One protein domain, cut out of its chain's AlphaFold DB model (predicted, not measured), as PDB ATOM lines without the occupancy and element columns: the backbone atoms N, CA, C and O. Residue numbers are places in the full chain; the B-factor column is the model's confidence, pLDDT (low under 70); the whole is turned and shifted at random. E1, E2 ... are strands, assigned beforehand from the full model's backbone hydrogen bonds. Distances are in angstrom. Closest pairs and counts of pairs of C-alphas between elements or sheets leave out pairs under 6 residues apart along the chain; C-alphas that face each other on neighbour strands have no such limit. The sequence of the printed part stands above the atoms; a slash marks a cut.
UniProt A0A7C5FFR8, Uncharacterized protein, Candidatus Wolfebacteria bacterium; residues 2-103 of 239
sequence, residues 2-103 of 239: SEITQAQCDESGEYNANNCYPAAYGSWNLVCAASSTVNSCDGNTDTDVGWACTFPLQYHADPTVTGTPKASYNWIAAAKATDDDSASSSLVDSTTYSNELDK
ATOM      1  N   SER A   2      25.037  82.361 144.246       87.94
ATOM      2  CA  SER A   2      26.293  81.919 143.606       87.94
ATOM      3  C   SER A   2      26.834  82.989 142.653       87.94
ATOM      4  O   SER A   2      26.048  83.740 142.073       87.94
ATOM      5  N   GLU A   3      28.156  83.060 142.500       88.88
ATOM      6  CA  GLU A   3      28.793  83.871 141.454       88.88
ATOM      7  C   GLU A   3      28.573  83.250 140.069       88.88
ATOM      8  O   GLU A   3      28.209  83.945 139.121       88.88
ATOM      9  N   ILE A   4      28.774  81.935 139.972       91.12
ATOM     10  CA  ILE A   4      28.612  81.153 138.747       91.12
ATOM     11  C   ILE A   4      27.327  80.337 138.870       91.12
ATOM     12  O   ILE A   4      27.086  79.681 139.884       91.12
ATOM     13  N   THR A   5      26.469  80.405 137.855       89.19
ATOM     14  CA  THR A   5      25.220  79.631 137.845       89.19
ATOM     15  C   THR A   5      25.493  78.162 137.529       89.19
ATOM     16  O   THR A   5      26.477  77.857 136.858       89.19
ATOM     17  N   GLN A   6      24.599  77.250 137.929       89.75
ATOM     18  CA  GLN A   6      24.741  75.824 137.596       89.75
ATOM     19  C   GLN A   6      24.944  75.547 136.096       89.75
ATOM     20  O   GLN A   6      25.648  74.614 135.748       89.75
ATOM     21  N   ALA A   7      24.359  76.363 135.208       91.00
ATOM     22  CA  ALA A   7      24.430  76.184 133.754       91.00
ATOM     23  C   ALA A   7      25.767  76.643 133.143       91.00
ATOM     24  O   ALA A   7      25.921  76.641 131.928       91.00
ATOM     25  N   GLN A   8      26.664  77.155 133.985       92.94
ATOM     26  CA  GLN A   8      28.036  77.529 133.655       92.94
ATOM     27  C   GLN A   8      29.023  76.764 134.553       92.94
ATOM     28  O   GLN A   8      30.176  77.173 134.695       92.94
ATOM     29  N   CYS A   9      28.529  75.735 135.247       94.69
ATOM     30  CA  CYS A   9      29.296  74.871 136.124       94.69
ATOM     31  C   CYS A   9      28.740  73.439 136.116       94.69
ATOM     32  O   CYS A   9      28.560  72.809 137.164       94.69
ATOM     33  N   ASP A  10      28.450  72.911 134.931       94.06
ATOM     34  CA  ASP A  10      27.939  71.552 134.738       94.06
ATOM     35  C   ASP A  10      28.767  70.719 133.753       94.06
ATOM     36  O   ASP A  10      28.732  69.486 133.827       94.06
ATOM     37  N   GLU A  11      29.599  71.354 132.927       95.12
ATOM     38  CA  GLU A  11      30.441  70.683 131.938       95.12
ATOM     39  C   GLU A  11      31.921  70.630 132.336       95.12
ATOM     40  O   GLU A  11      32.467  71.493 133.020       95.12
ATOM     41  N   SER A  12      32.639  69.609 131.856       95.19
ATOM     42  CA  SER A  12      34.058  69.399 132.204       95.19
ATOM     43  C   SER A  12      34.959  70.590 131.828       95.19
ATOM     44  O   SER A  12      35.925  70.889 132.529       95.19
ATOM     45  N   GLY A  13      34.624  71.300 130.742       95.62
ATOM     46  CA  GLY A  13      35.354  72.484 130.275       95.62
ATOM     47  C   GLY A  13      35.143  73.746 131.115       95.62
ATOM     48  O   GLY A  13      35.844  74.730 130.899       95.62
ATOM     49  N   GLU A  14      34.204  73.721 132.058       96.00
ATOM     50  CA  GLU A  14      33.852  74.858 132.917       96.00
ATOM     51  C   GLU A  14      34.526  74.787 134.289       96.00
ATOM     52  O   GLU A  14      34.441  75.731 135.073       96.00
ATOM     53  N   TYR A  15      35.230  73.687 134.578       95.06
ATOM     54  CA  TYR A  15      35.980  73.537 135.817       95.06
ATOM     55  C   TYR A  15      36.922  74.723 136.045       95.06
ATOM     56  O   TYR A  15      37.813  75.016 135.241       95.06
ATOM     57  N   ASN A  16      36.765  75.353 137.204       95.00
ATOM     58  CA  ASN A  16      37.626  76.405 137.697       95.00
ATOM     59  C   ASN A  16      37.852  76.197 139.191       95.00
ATOM     60  O   ASN A  16      36.967  76.411 140.013       95.00
ATOM     61  N   ALA A  17      39.087  75.861 139.551       94.50
ATOM     62  CA  ALA A  17      39.499  75.651 140.934       94.50
ATOM     63  C   ALA A  17      39.189  76.833 141.884       94.50
ATOM     64  O   ALA A  17      39.154  76.641 143.100       94.50
ATOM     65  N   ASN A  18      38.958  78.041 141.361       95.25
ATOM     66  CA  ASN A  18      38.584  79.199 142.166       95.25
ATOM     67  C   ASN A  18      37.096  79.218 142.535       95.25
ATOM     68  O   ASN A  18      36.791  79.603 143.656       95.25
ATOM     69  N   ASN A  19      36.180  78.790 141.657       94.69
ATOM     70  CA  ASN A  19      34.742  79.034 141.851       94.69
ATOM     71  C   ASN A  19      33.777  78.012 141.209       94.69
ATOM     72  O   ASN A  19      32.565  78.175 141.336       94.69
ATOM     73  N   CYS A  20      34.268  76.965 140.537       95.12
ATOM     74  CA  CYS A  20      33.418  75.984 139.863       95.12
ATOM     75  C   CYS A  20      34.021  74.569 139.822       95.12
ATOM     76  O   CYS A  20      35.099  74.337 139.274       95.12
ATOM     77  N   TYR A  21      33.273  73.597 140.350       95.00
ATOM     78  CA  TYR A  21      33.659  72.187 140.395       95.00
ATOM     79  C   TYR A  21      32.523  71.303 139.845       95.00
ATOM     80  O   TYR A  21      31.721  70.771 140.616       95.00
ATOM     81  N   PRO A  22      32.416  71.144 138.514       94.50
ATOM     82  CA  PRO A  22      31.359  70.348 137.911       94.50
ATOM     83  C   PRO A  22      31.633  68.855 138.105       94.50
ATOM     84  O   PRO A  22      32.763  68.382 137.961       94.50
ATOM     85  N   ALA A  23      30.583  68.070 138.355       91.94
ATOM     86  CA  ALA A  23      30.688  66.610 138.471       91.94
ATOM     87  C   ALA A  23      31.246  65.943 137.194       91.94
ATOM     88  O   ALA A  23      31.845  64.873 137.270       91.94
ATOM     89  N   ALA A  24      31.085  66.584 136.029       92.19
ATOM     90  CA  ALA A  24      31.639  66.132 134.751       92.19
ATOM     91  C   ALA A  24      33.174  66.233 134.673       92.19
ATOM     92  O   ALA A  24      33.798  65.589 133.824       92.19
ATOM     93  N   TYR A  25      33.807  67.023 135.547       93.81
ATOM     94  CA  TYR A  25      35.259  67.065 135.641       93.81
ATOM     95  C   TYR A  25      35.760  65.798 136.345       93.81
ATOM     96  O   TYR A  25      35.489  65.564 137.516       93.81
ATOM     97  N   GLY A  26      36.498  64.942 135.639       84.94
ATOM     98  CA  GLY A  26      36.872  63.623 136.166       84.94
ATOM     99  C   GLY A  26      37.997  63.624 137.209       84.94
ATOM    100  O   GLY A  26      38.272  62.582 137.798       84.94
ATOM    101  N   SER A  27      38.685  64.749 137.428       84.94
ATOM    102  CA  SER A  27      39.965  64.769 138.161       84.94
ATOM    103  C   SER A  27      39.898  65.307 139.592       84.94
ATOM    104  O   SER A  27      40.916  65.293 140.278       84.94
ATOM    105  N   TRP A  28      38.734  65.761 140.069       84.56
ATOM    106  CA  TRP A  28      38.594  66.328 141.419       84.56
ATOM    107  C   TRP A  28      38.015  65.359 142.459       84.56
ATOM    108  O   TRP A  28      37.766  65.773 143.579       84.56
ATOM    109  N   ASN A  29      37.869  64.065 142.146       86.50
ATOM    110  CA  ASN A  29      37.511  63.014 143.115       86.50
ATOM    111  C   ASN A  29      36.186  63.245 143.877       86.50
ATOM    112  O   ASN A  29      36.118  63.012 145.085       86.50
ATOM    113  N   LEU A  30      35.127  63.677 143.186       92.69
ATOM    114  CA  LEU A  30      33.775  63.692 143.749       92.69
ATOM    115  C   LEU A  30      33.298  62.258 144.029       92.69
ATOM    116  O   LEU A  30      33.271  61.418 143.131       92.69
ATOM    117  N   VAL A  31      32.878  61.993 145.265       91.75
ATOM    118  CA  VAL A  31      32.304  60.704 145.674       91.75
ATOM    119  C   VAL A  31      30.934  60.947 146.284       91.75
ATOM    120  O   VAL A  31      30.830  61.671 147.268       91.75
ATOM    121  N   CYS A  32      29.902  60.320 145.725       91.81
ATOM    122  CA  CYS A  32      28.534  60.376 146.233       91.81
ATOM    123  C   CYS A  32      28.025  58.966 146.534       91.81
ATOM    124  O   CYS A  32      28.195  58.057 145.722       91.81
ATOM    125  N   ALA A  33      27.372  58.792 147.679       92.44
ATOM    126  CA  ALA A  33      26.718  57.543 148.050       92.44
ATOM    127  C   ALA A  33      25.397  57.808 148.776       92.44
ATOM    128  O   ALA A  33      25.256  58.822 149.469       92.44
ATOM    129  N   ALA A  34      24.451  56.875 148.645       91.50
ATOM    130  CA  ALA A  34      23.266  56.857 149.489       91.50
ATOM    131  C   ALA A  34      23.698  56.838 150.964       91.50
ATOM    132  O   ALA A  34      24.636  56.135 151.348       91.50
ATOM    133  N   SER A  35      23.043  57.655 151.780       93.69
ATOM    134  CA  SER A  35      23.463  57.945 153.140       93.69
ATOM    135  C   SER A  35      22.283  57.878 154.093       93.69
ATOM    136  O   SER A  35      21.444  58.779 154.145       93.69
ATOM    137  N   SER A  36      22.280  56.837 154.924       90.31
ATOM    138  CA  SER A  36      21.283  56.640 155.977       90.31
ATOM    139  C   SER A  36      21.337  57.691 157.085       90.31
ATOM    140  O   SER A  36      20.381  57.823 157.843       90.31
ATOM    141  N   THR A  37      22.415  58.478 157.168       90.38
ATOM    142  CA  THR A  37      22.485  59.635 158.072       90.38
ATOM    143  C   THR A  37      21.757  60.860 157.521       90.38
ATOM    144  O   THR A  37      21.460  61.770 158.287       90.38
ATOM    145  N   VAL A  38      21.502  60.904 156.207       88.06
ATOM    146  CA  VAL A  38      20.697  61.949 155.558       88.06
ATOM    147  C   VAL A  38      19.239  61.490 155.472       88.06
ATOM    148  O   VAL A  38      18.363  62.142 156.030       88.06
ATOM    149  N   ASN A  39      18.991  60.358 154.807       91.06
ATOM    150  CA  ASN A  39      17.714  59.637 154.774       91.06
ATOM    151  C   ASN A  39      17.991  58.203 154.280       91.06
ATOM    152  O   ASN A  39      18.633  58.018 153.245       91.06
ATOM    153  N   SER A  40      17.535  57.199 155.029       85.25
ATOM    154  CA  SER A  40      17.845  55.788 154.797       85.25
ATOM    155  C   SER A  40      16.983  55.075 153.755       85.25
ATOM    156  O   SER A  40      17.438  54.051 153.258       85.25
ATOM    157  N   CYS A  41      15.820  55.615 153.361       88.44
ATOM    158  CA  CYS A  41      14.918  54.995 152.374       88.44
ATOM    159  C   CYS A  41      14.625  53.500 152.668       88.44
ATOM    160  O   CYS A  41      14.682  52.647 151.779       88.44
ATOM    161  N   ASP A  42      14.369  53.161 153.936       87.44
ATOM    162  CA  ASP A  42      14.169  51.773 154.386       87.44
ATOM    163  C   ASP A  42      12.711  51.283 154.232       87.44
ATOM    164  O   ASP A  42      12.424  50.088 154.365       87.44
ATOM    165  N   GLY A  43      11.764  52.195 154.002       86.19
ATOM    166  CA  GLY A  43      10.335  51.923 153.895       86.19
ATOM    167  C   GLY A  43       9.893  51.542 152.480       86.19
ATOM    168  O   GLY A  43      10.341  52.087 151.479       86.19
ATOM    169  N   ASN A  44       8.919  50.634 152.378       84.88
ATOM    170  CA  ASN A  44       8.338  50.203 151.096       84.88
ATOM    171  C   ASN A  44       7.413  51.245 150.433       84.88
ATOM    172  O   ASN A  44       6.864  50.982 149.362       84.88
ATOM    173  N   THR A  45       7.206  52.386 151.085       90.56
ATOM    174  CA  THR A  45       6.459  53.540 150.573       90.56
ATOM    175  C   THR A  45       7.337  54.776 150.422       90.56
ATOM    176  O   THR A  45       6.809  55.841 150.108       90.56
ATOM    177  N   ASP A  46       8.637  54.660 150.693       88.19
ATOM    178  CA  ASP A  46       9.544  55.798 150.650       88.19
ATOM    179  C   ASP A  46       9.699  56.258 149.200       88.19
ATOM    180  O   ASP A  46       9.837  55.460 148.270       88.19
ATOM    181  N   THR A  47       9.616  57.569 149.006       88.44
ATOM    182  CA  THR A  47       9.708  58.203 147.684       88.44
ATOM    183  C   THR A  47      10.973  59.043 147.534       88.44
ATOM    184  O   THR A  47      11.175  59.666 146.493       88.44
ATOM    185  N   ASP A  48      11.808  59.093 148.569       88.62
ATOM    186  CA  ASP A  48      13.018  59.894 148.650       88.62
ATOM    187  C   ASP A  48      14.138  59.141 149.381       88.62
ATOM    188  O   ASP A  48      13.907  58.357 150.296       88.62
ATOM    189  N   VAL A  49      15.378  59.394 148.960       89.62
ATOM    190  CA  VAL A  49      16.591  58.805 149.535       89.62
ATOM    191  C   VAL A  49      17.637  59.892 149.738       89.62
ATOM    192  O   VAL A  49      17.803  60.786 148.905       89.62
ATOM    193  N   GLY A  50      18.355  59.825 150.855       91.31
ATOM    194  CA  GLY A  50      19.412  60.771 151.175       91.31
ATOM    195  C   GLY A  50      20.718  60.373 150.509       91.31
ATOM    196  O   GLY A  50      21.100  59.206 150.535       91.31
ATOM    197  N   TRP A  51      21.435  61.344 149.954       91.69
ATOM    198  CA  TRP A  51      22.773  61.146 149.401       91.69
ATOM    199  C   TRP A  51      23.766  62.059 150.107       91.69
ATOM    200  O   TRP A  51      23.472  63.224 150.373       91.69
ATOM    201  N   ALA A  52      24.950  61.529 150.406       92.50
ATOM    202  CA  ALA A  52      26.081  62.304 150.889       92.50
ATOM    203  C   ALA A  52      27.159  62.325 149.809       92.50
ATOM    204  O   ALA A  52      27.586  61.274 149.329       92.50
ATOM    205  N   CYS A  53      27.593  63.530 149.451       91.56
ATOM    206  CA  CYS A  53      28.670  63.759 148.504       91.56
ATOM    207  C   CYS A  53      29.852  64.416 149.216       91.56
ATOM    208  O   CYS A  53      29.677  65.391 149.944       91.56
ATOM    209  N   THR A  54      31.052  63.896 148.986       92.06
ATOM    210  CA  THR A  54      32.306  64.459 149.488       92.06
ATOM    211  C   THR A  54      33.215  64.798 148.327       92.06
ATOM    212  O   THR A  54      33.347  64.011 147.388       92.06
ATOM    213  N   PHE A  55      33.875  65.944 148.426       91.38
ATOM    214  CA  PHE A  55      34.833  66.405 147.438       91.38
ATOM    215  C   PHE A  55      35.921  67.265 148.096       91.38
ATOM    216  O   PHE A  55      35.655  67.922 149.107       91.38
ATOM    217  N   PRO A  56      37.145  67.271 147.553       92.00
ATOM    218  CA  PRO A  56      38.180  68.217 147.929       92.00
ATOM    219  C   PRO A  56      37.926  69.589 147.293       92.00
ATOM    220  O   PRO A  56      37.505  69.692 146.141       92.00
ATOM    221  N   LEU A  57      38.259  70.642 148.034       92.38
ATOM    222  CA  LEU A  57      38.319  72.012 147.536       92.38
ATOM    223  C   LEU A  57      39.788  72.431 147.409       92.38
ATOM    224  O   LEU A  57      40.600  72.090 148.273       92.38
ATOM    225  N   GLN A  58      40.151  73.150 146.346       94.62
ATOM    226  CA  GLN A  58      41.509  73.678 146.205       94.62
ATOM    227  C   GLN A  58      41.773  74.764 147.248       94.62
ATOM    228  O   GLN A  58      40.895  75.566 147.564       94.62
ATOM    229  N   TYR A  59      43.011  74.823 147.744       94.31
ATOM    230  CA  TYR A  59      43.419  75.757 148.803       94.31
ATOM    231  C   TYR A  59      43.228  77.231 148.435       94.31
ATOM    232  O   TYR A  59      43.204  78.073 149.323       94.31
ATOM    233  N   HIS A  60      43.118  77.532 147.139       95.56
ATOM    234  CA  HIS A  60      42.955  78.875 146.600       95.56
ATOM    235  C   HIS A  60      41.528  79.161 146.098       95.56
ATOM    236  O   HIS A  60      41.319  80.117 145.352       95.56
ATOM    237  N   ALA A  61      40.546  78.338 146.473       96.19
ATOM    238  CA  ALA A  61      39.137  78.595 146.187       96.19
ATOM    239  C   ALA A  61      38.678  79.939 146.777       96.19
ATOM    240  O   ALA A  61      39.096  80.313 147.873       96.19
ATOM    241  N   ASP A  62      37.836  80.669 146.048       95.56
ATOM    242  CA  ASP A  62      37.477  82.049 146.364       95.56
ATOM    243  C   ASP A  62      36.749  82.168 147.712       95.56
ATOM    244  O   ASP A  62      35.669  81.587 147.885       95.56
ATOM    245  N   PRO A  63      37.304  82.935 148.674       95.19
ATOM    246  CA  PRO A  63      36.639  83.182 149.940       95.19
ATOM    247  C   PRO A  63      35.478  84.152 149.735       95.19
ATOM    248  O   PRO A  63      35.608  85.170 149.050       95.19
ATOM    249  N   THR A  64      34.350  83.878 150.375       95.50
ATOM    250  CA  THR A  64      33.092  84.610 150.177       95.50
ATOM    251  C   THR A  64      32.593  85.313 151.440       95.50
ATOM    252  O   THR A  64      31.417  85.635 151.558       95.50
ATOM    253  N   VAL A  65      33.488  85.562 152.393       93.44
ATOM    254  CA  VAL A  65      33.195  86.278 153.643       93.44
ATOM    255  C   VAL A  65      33.468  87.781 153.526       93.44
ATOM    256  O   VAL A  65      34.085  88.259 152.577       93.44
ATOM    257  N   THR A  66      33.031  88.558 154.521       91.00
ATOM    258  CA  THR A  66      33.219  90.019 154.543       91.00
ATOM    259  C   THR A  66      34.687  90.430 154.380       91.00
ATOM    260  O   THR A  66      35.607  89.870 154.984       91.00
ATOM    261  N   GLY A  67      34.899  91.476 153.578       86.38
ATOM    262  CA  GLY A  67      36.231  91.951 153.237       86.38
ATOM    263  C   GLY A  67      36.937  91.013 152.268       86.38
ATOM    264  O   GLY A  67      38.126  90.814 152.420       86.38
ATOM    265  N   THR A  68      36.220  90.393 151.332       90.25
ATOM    266  CA  THR A  68      36.784  89.789 150.117       90.25
ATOM    267  C   THR A  68      35.993  90.303 148.902       90.25
ATOM    268  O   THR A  68      34.871  90.798 149.068       90.25
ATOM    269  N   PRO A  69      36.502  90.174 147.663       89.44
ATOM    270  CA  PRO A  69      35.815  90.623 146.452       89.44
ATOM    271  C   PRO A  69      34.528  89.846 146.200       89.44
ATOM    272  O   PRO A  69      33.649  90.316 145.482       89.44
ATOM    273  N   LYS A  70      34.424  88.643 146.779       91.88
ATOM    274  CA  LYS A  70      33.302  87.723 146.598       91.88
ATOM    275  C   LYS A  70      32.383  87.656 147.820       91.88
ATOM    276  O   LYS A  70      31.581  86.737 147.915       91.88
ATOM    277  N   ALA A  71      32.447  88.642 148.720       93.06
ATOM    278  CA  ALA A  71      31.660  88.693 149.959       93.06
ATOM    279  C   ALA A  71      30.128  88.663 149.765       93.06
ATOM    280  O   ALA A  71      29.387  88.410 150.707       93.06
ATOM    281  N   SER A  72      29.629  88.974 148.563       92.50
ATOM    282  CA  SER A  72      28.199  88.893 148.226       92.50
ATOM    283  C   SER A  72      27.762  87.520 147.710       92.50
ATOM    284  O   SER A  72      26.567  87.300 147.471       92.50
ATOM    285  N   TYR A  73      28.715  86.621 147.467       93.38
ATOM    286  CA  TYR A  73      28.475  85.318 146.866       93.38
ATOM    287  C   TYR A  73      28.569  84.197 147.903       93.38
ATOM    288  O   TYR A  73      28.986  84.422 149.026       93.38
ATOM    289  N   ASN A  74      28.137  82.994 147.536       93.75
ATOM    290  CA  ASN A  74      28.232  81.782 148.345       93.75
ATOM    291  C   ASN A  74      28.572  80.599 147.441       93.75
ATOM    292  O   ASN A  74      28.218  80.595 146.261       93.75
ATOM    293  N   TRP A  75      29.142  79.556 148.030       94.00
ATOM    294  CA  TRP A  75      29.280  78.246 147.412       94.00
ATOM    295  C   TRP A  75      27.952  77.493 147.494       94.00
ATOM    296  O   TRP A  75      27.427  77.232 148.585       94.00
ATOM    297  N   ILE A  76      27.395  77.165 146.330       93.25
ATOM    298  CA  ILE A  76      26.119  76.458 146.182       93.25
ATOM    299  C   ILE A  76      26.378  75.137 145.461       93.25
ATOM    300  O   ILE A  76      27.140  75.084 144.501       93.25
ATOM    301  N   ALA A  77      25.747  74.070 145.947       91.38
ATOM    302  CA  ALA A  77      25.736  72.788 145.262       91.38
ATOM    303  C   ALA A  77      24.487  72.675 144.382       91.38
ATOM    304  O   ALA A  77      23.387  73.042 144.811       91.38
ATOM    305  N   ALA A  78      24.669  72.097 143.198       91.69
ATOM    306  CA  ALA A  78      23.595  71.690 142.309       91.69
ATOM    307  C   ALA A  78      23.578  70.164 142.183       91.69
ATOM    308  O   ALA A  78      24.633  69.523 142.158       91.69
ATOM    309  N   ALA A  79      22.391  69.571 142.096       91.75
ATOM    310  CA  ALA A  79      22.238  68.124 141.967       91.75
ATOM    311  C   ALA A  79      21.214  67.756 140.890       91.75
ATOM    312  O   ALA A  79      20.240  68.472 140.656       91.75
ATOM    313  N   LYS A  80      21.453  66.622 140.227       91.00
ATOM    314  CA  LYS A  80      20.490  65.932 139.368       91.00
ATOM    315  C   LYS A  80      20.505  64.450 139.707       91.00
ATOM    316  O   LYS A  80      21.555  63.914 140.061       91.00
ATOM    317  N   ALA A  81      19.359  63.803 139.581       89.81
ATOM    318  CA  ALA A  81      19.247  62.359 139.705       89.81
ATOM    319  C   ALA A  81      19.204  61.731 138.312       89.81
ATOM    320  O   ALA A  81      18.602  62.301 137.403       89.81
ATOM    321  N   THR A  82      19.825  60.564 138.167       89.81
ATOM    322  CA  THR A  82      19.675  59.688 137.002       89.81
ATOM    323  C   THR A  82      19.251  58.319 137.513       89.81
ATOM    324  O   THR A  82      19.882  57.813 138.443       89.81
ATOM    325  N   ASP A  83      18.188  57.754 136.951       87.88
ATOM    326  CA  ASP A  83      17.722  56.407 137.292       87.88
ATOM    327  C   ASP A  83      18.434  55.314 136.471       87.88
ATOM    328  O   ASP A  83      19.304  55.584 135.636       87.88
ATOM    329  N   ASP A  84      18.100  54.054 136.746       87.62
ATOM    330  CA  ASP A  84      18.650  52.878 136.069       87.62
ATOM    331  C   ASP A  84      18.187  52.733 134.610       87.62
ATOM    332  O   ASP A  84      18.876  52.088 133.815       87.62
ATOM    333  N   ASP A  85      17.111  53.422 134.227       92.94
ATOM    334  CA  ASP A  85      16.639  53.557 132.846       92.94
ATOM    335  C   ASP A  85      17.335  54.710 132.089       92.94
ATOM    336  O   ASP A  85      17.025  54.991 130.926       92.94
ATOM    337  N   SER A  86      18.337  55.349 132.708       89.62
ATOM    338  CA  SER A  86      19.091  56.492 132.170       89.62
ATOM    339  C   SER A  86      18.251  57.753 131.939       89.62
ATOM    340  O   SER A  86      18.669  58.642 131.187       89.62
ATOM    341  N   ALA A  87      17.089  57.876 132.582       93.12
ATOM    342  CA  ALA A  87      16.352  59.128 132.629       93.12
ATOM    343  C   ALA A  87      16.956  60.039 133.706       93.12
ATOM    344  O   ALA A  87      17.228  59.611 134.826       93.12
ATOM    345  N   SER A  88      17.167  61.314 133.371       91.19
ATOM    346  CA  SER A  88      17.714  62.306 134.303       91.19
ATOM    347  C   SER A  88      16.702  63.397 134.633       91.19
ATOM    348  O   SER A  88      15.977  63.878 133.759       91.19
ATOM    349  N   SER A  89      16.712  63.857 135.884       92.06
ATOM    350  CA  SER A  89      16.090  65.127 136.251       92.06
ATOM    351  C   SER A  89      16.858  66.308 135.648       92.06
ATOM    352  O   SER A  89      18.003  66.181 135.202       92.06
ATOM    353  N   SER A  90      16.266  67.503 135.706       91.56
ATOM    354  CA  SER A  90      17.046  68.733 135.566       91.56
ATOM    355  C   SER A  90      18.083  68.844 136.689       91.56
ATOM    356  O   SER A  90      17.854  68.347 137.795       91.56
ATOM    357  N   LEU A  91      19.197  69.523 136.408       91.56
ATOM    358  CA  LEU A  91      20.111  70.016 137.436       91.56
ATOM    359  C   LEU A  91      19.414  71.144 138.206       91.56
ATOM    360  O   LEU A  91      18.748  71.977 137.585       91.56
ATOM    361  N   VAL A  92      19.501  71.130 139.534       91.00
ATOM    362  CA  VAL A  92      18.839  72.117 140.398       91.00
ATOM    363  C   VAL A  92      19.788  72.578 141.504       91.00
ATOM    364  O   VAL A  92      20.315  71.748 142.247       91.00
ATOM    365  N   ASP A  93      19.959  73.894 141.623       90.12
ATOM    366  CA  ASP A  93      20.674  74.575 142.703       90.12
ATOM    367  C   ASP A  93      19.931  74.480 144.040       90.12
ATOM    368  O   ASP A  93      18.698  74.541 144.110       90.12
ATOM    369  N   SER A  94      20.685  74.431 145.139       86.38
ATOM    370  CA  SER A  94      20.088  74.620 146.459       86.38
ATOM    371  C   SER A  94      19.562  76.049 146.628       86.38
ATOM    372  O   SER A  94      20.296  77.027 146.499       86.38
ATOM    373  N   THR A  95      18.285  76.175 146.983       80.19
ATOM    374  CA  THR A  95      17.654  77.455 147.348       80.19
ATOM    375  C   THR A  95      17.633  77.698 148.858       80.19
ATOM    376  O   THR A  95      17.344  78.810 149.297       80.19
ATOM    377  N   THR A  96      17.957  76.670 149.647       80.56
ATOM    378  CA  THR A  96      17.902  76.686 151.118       80.56
ATOM    379  C   THR A  96      19.291  76.718 151.742       80.56
ATOM    380  O   THR A  96      19.484  77.356 152.775       80.56
ATOM    381  N   TYR A  97      20.258  76.025 151.136       79.69
ATOM    382  CA  TYR A  97      21.595  75.861 151.690       79.69
ATOM    383  C   TYR A  97      22.615  76.580 150.821       79.69
ATOM    384  O   TYR A  97      22.727  76.340 149.621       79.69
ATOM    385  N   SER A  98      23.388  77.454 151.449       87.31
ATOM    386  CA  SER A  98      24.530  78.106 150.827       87.31
ATOM    387  C   SER A  98      25.646  78.190 151.848       87.31
ATOM    388  O   SER A  98      25.376  78.531 153.000       87.31
ATOM    389  N   ASN A  99      26.871  77.890 151.434       92.25
ATOM    390  CA  ASN A  99      28.024  77.917 152.320       92.25
ATOM    391  C   ASN A  99      28.892  79.126 151.996       92.25
ATOM    392  O   ASN A  99      29.150  79.414 150.827       92.25
ATOM    393  N   GLU A 100      29.354  79.813 153.030       94.50
ATOM    394  CA  GLU A 100      30.427  80.788 152.891       94.50
ATOM    395  C   GLU A 100      31.774  80.065 152.976       94.50
ATOM    396  O   GLU A 100      31.916  79.093 153.723       94.50
ATOM    397  N   LEU A 101      32.763  80.536 152.215       95.00
ATOM    398  CA  LEU A 101      34.143  80.079 152.347       95.00
ATOM    399  C   LEU A 101      34.974  81.153 153.045       95.00
ATOM    400  O   LEU A 101      35.054  82.285 152.570       95.00
ATOM    401  N   ASP A 102      35.586  80.793 154.169       95.31
ATOM    402  CA  ASP A 102      36.387  81.724 154.961       95.31
ATOM    403  C   ASP A 102      37.753  82.016 154.312       95.31
ATOM    404  O   ASP A 102      38.218  81.312 153.406       95.31
ATOM    405  N   LYS A 103      38.406  83.072 154.793       94.06
ATOM    406  CA  LYS A 103      39.784  83.406 154.440       94.06
ATOM    407  C   LYS A 103      40.724  82.371 155.046       94.06
ATOM    408  O   LYS A 103      40.646  82.031 156.223       94.06
TER     409      LYS A 103
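Overview. This is residues 2 to 103 of the 239 residues of an uncharacterized protein of Candidatus Wolfebacteria bacterium (UniProt A0A7C5FFR8). This domain has little regular structure: it is an elongated body of loops with one small hairpin, E1 and E2, whose connecting loop sticks out at residues 42 to 47. A second loop folds back on itself where residues 78 to 79 pair, antiparallel, with residues 92 to 93. The printed part has 102 residues, no named helix and two strands, E1 then E2, in one antiparallel sheet; the class is all strand, with 8 residues in named elements. It is only just loose, close to compact, with a radius of gyration of the C-alphas of 15.4 A and spans of 50 by 27 by 21 A.

Along the chain. Start at C-alpha 2, (26.293, 81.919, 143.606); residues 2 to 30 hold no named element. At C-alpha 31, (32.304, 60.704, 145.674), E1 begins, residues 31 to 34, 10.5 A long. E2, residues 51 to 54, runs 10.1 A to C-alpha 54 at (32.306, 64.459, 149.488).

Arrangement. E1 and E2 form a hairpin, antiparallel at 160 degrees between their directions. Look at C-alphas 32 and 53, which face each other at 4.1 A. N 54 and O 31, 2.8 A apart, are within hydrogen-bond range.

Size, cuts and confidence. The C-alphas of Asn 44 and Gly 67 are the two farthest apart, 50.3 A. The link E1 to E2 is long, with 16 residues. The printed part has no cut, and no printed residue is under 70 in pLDDT.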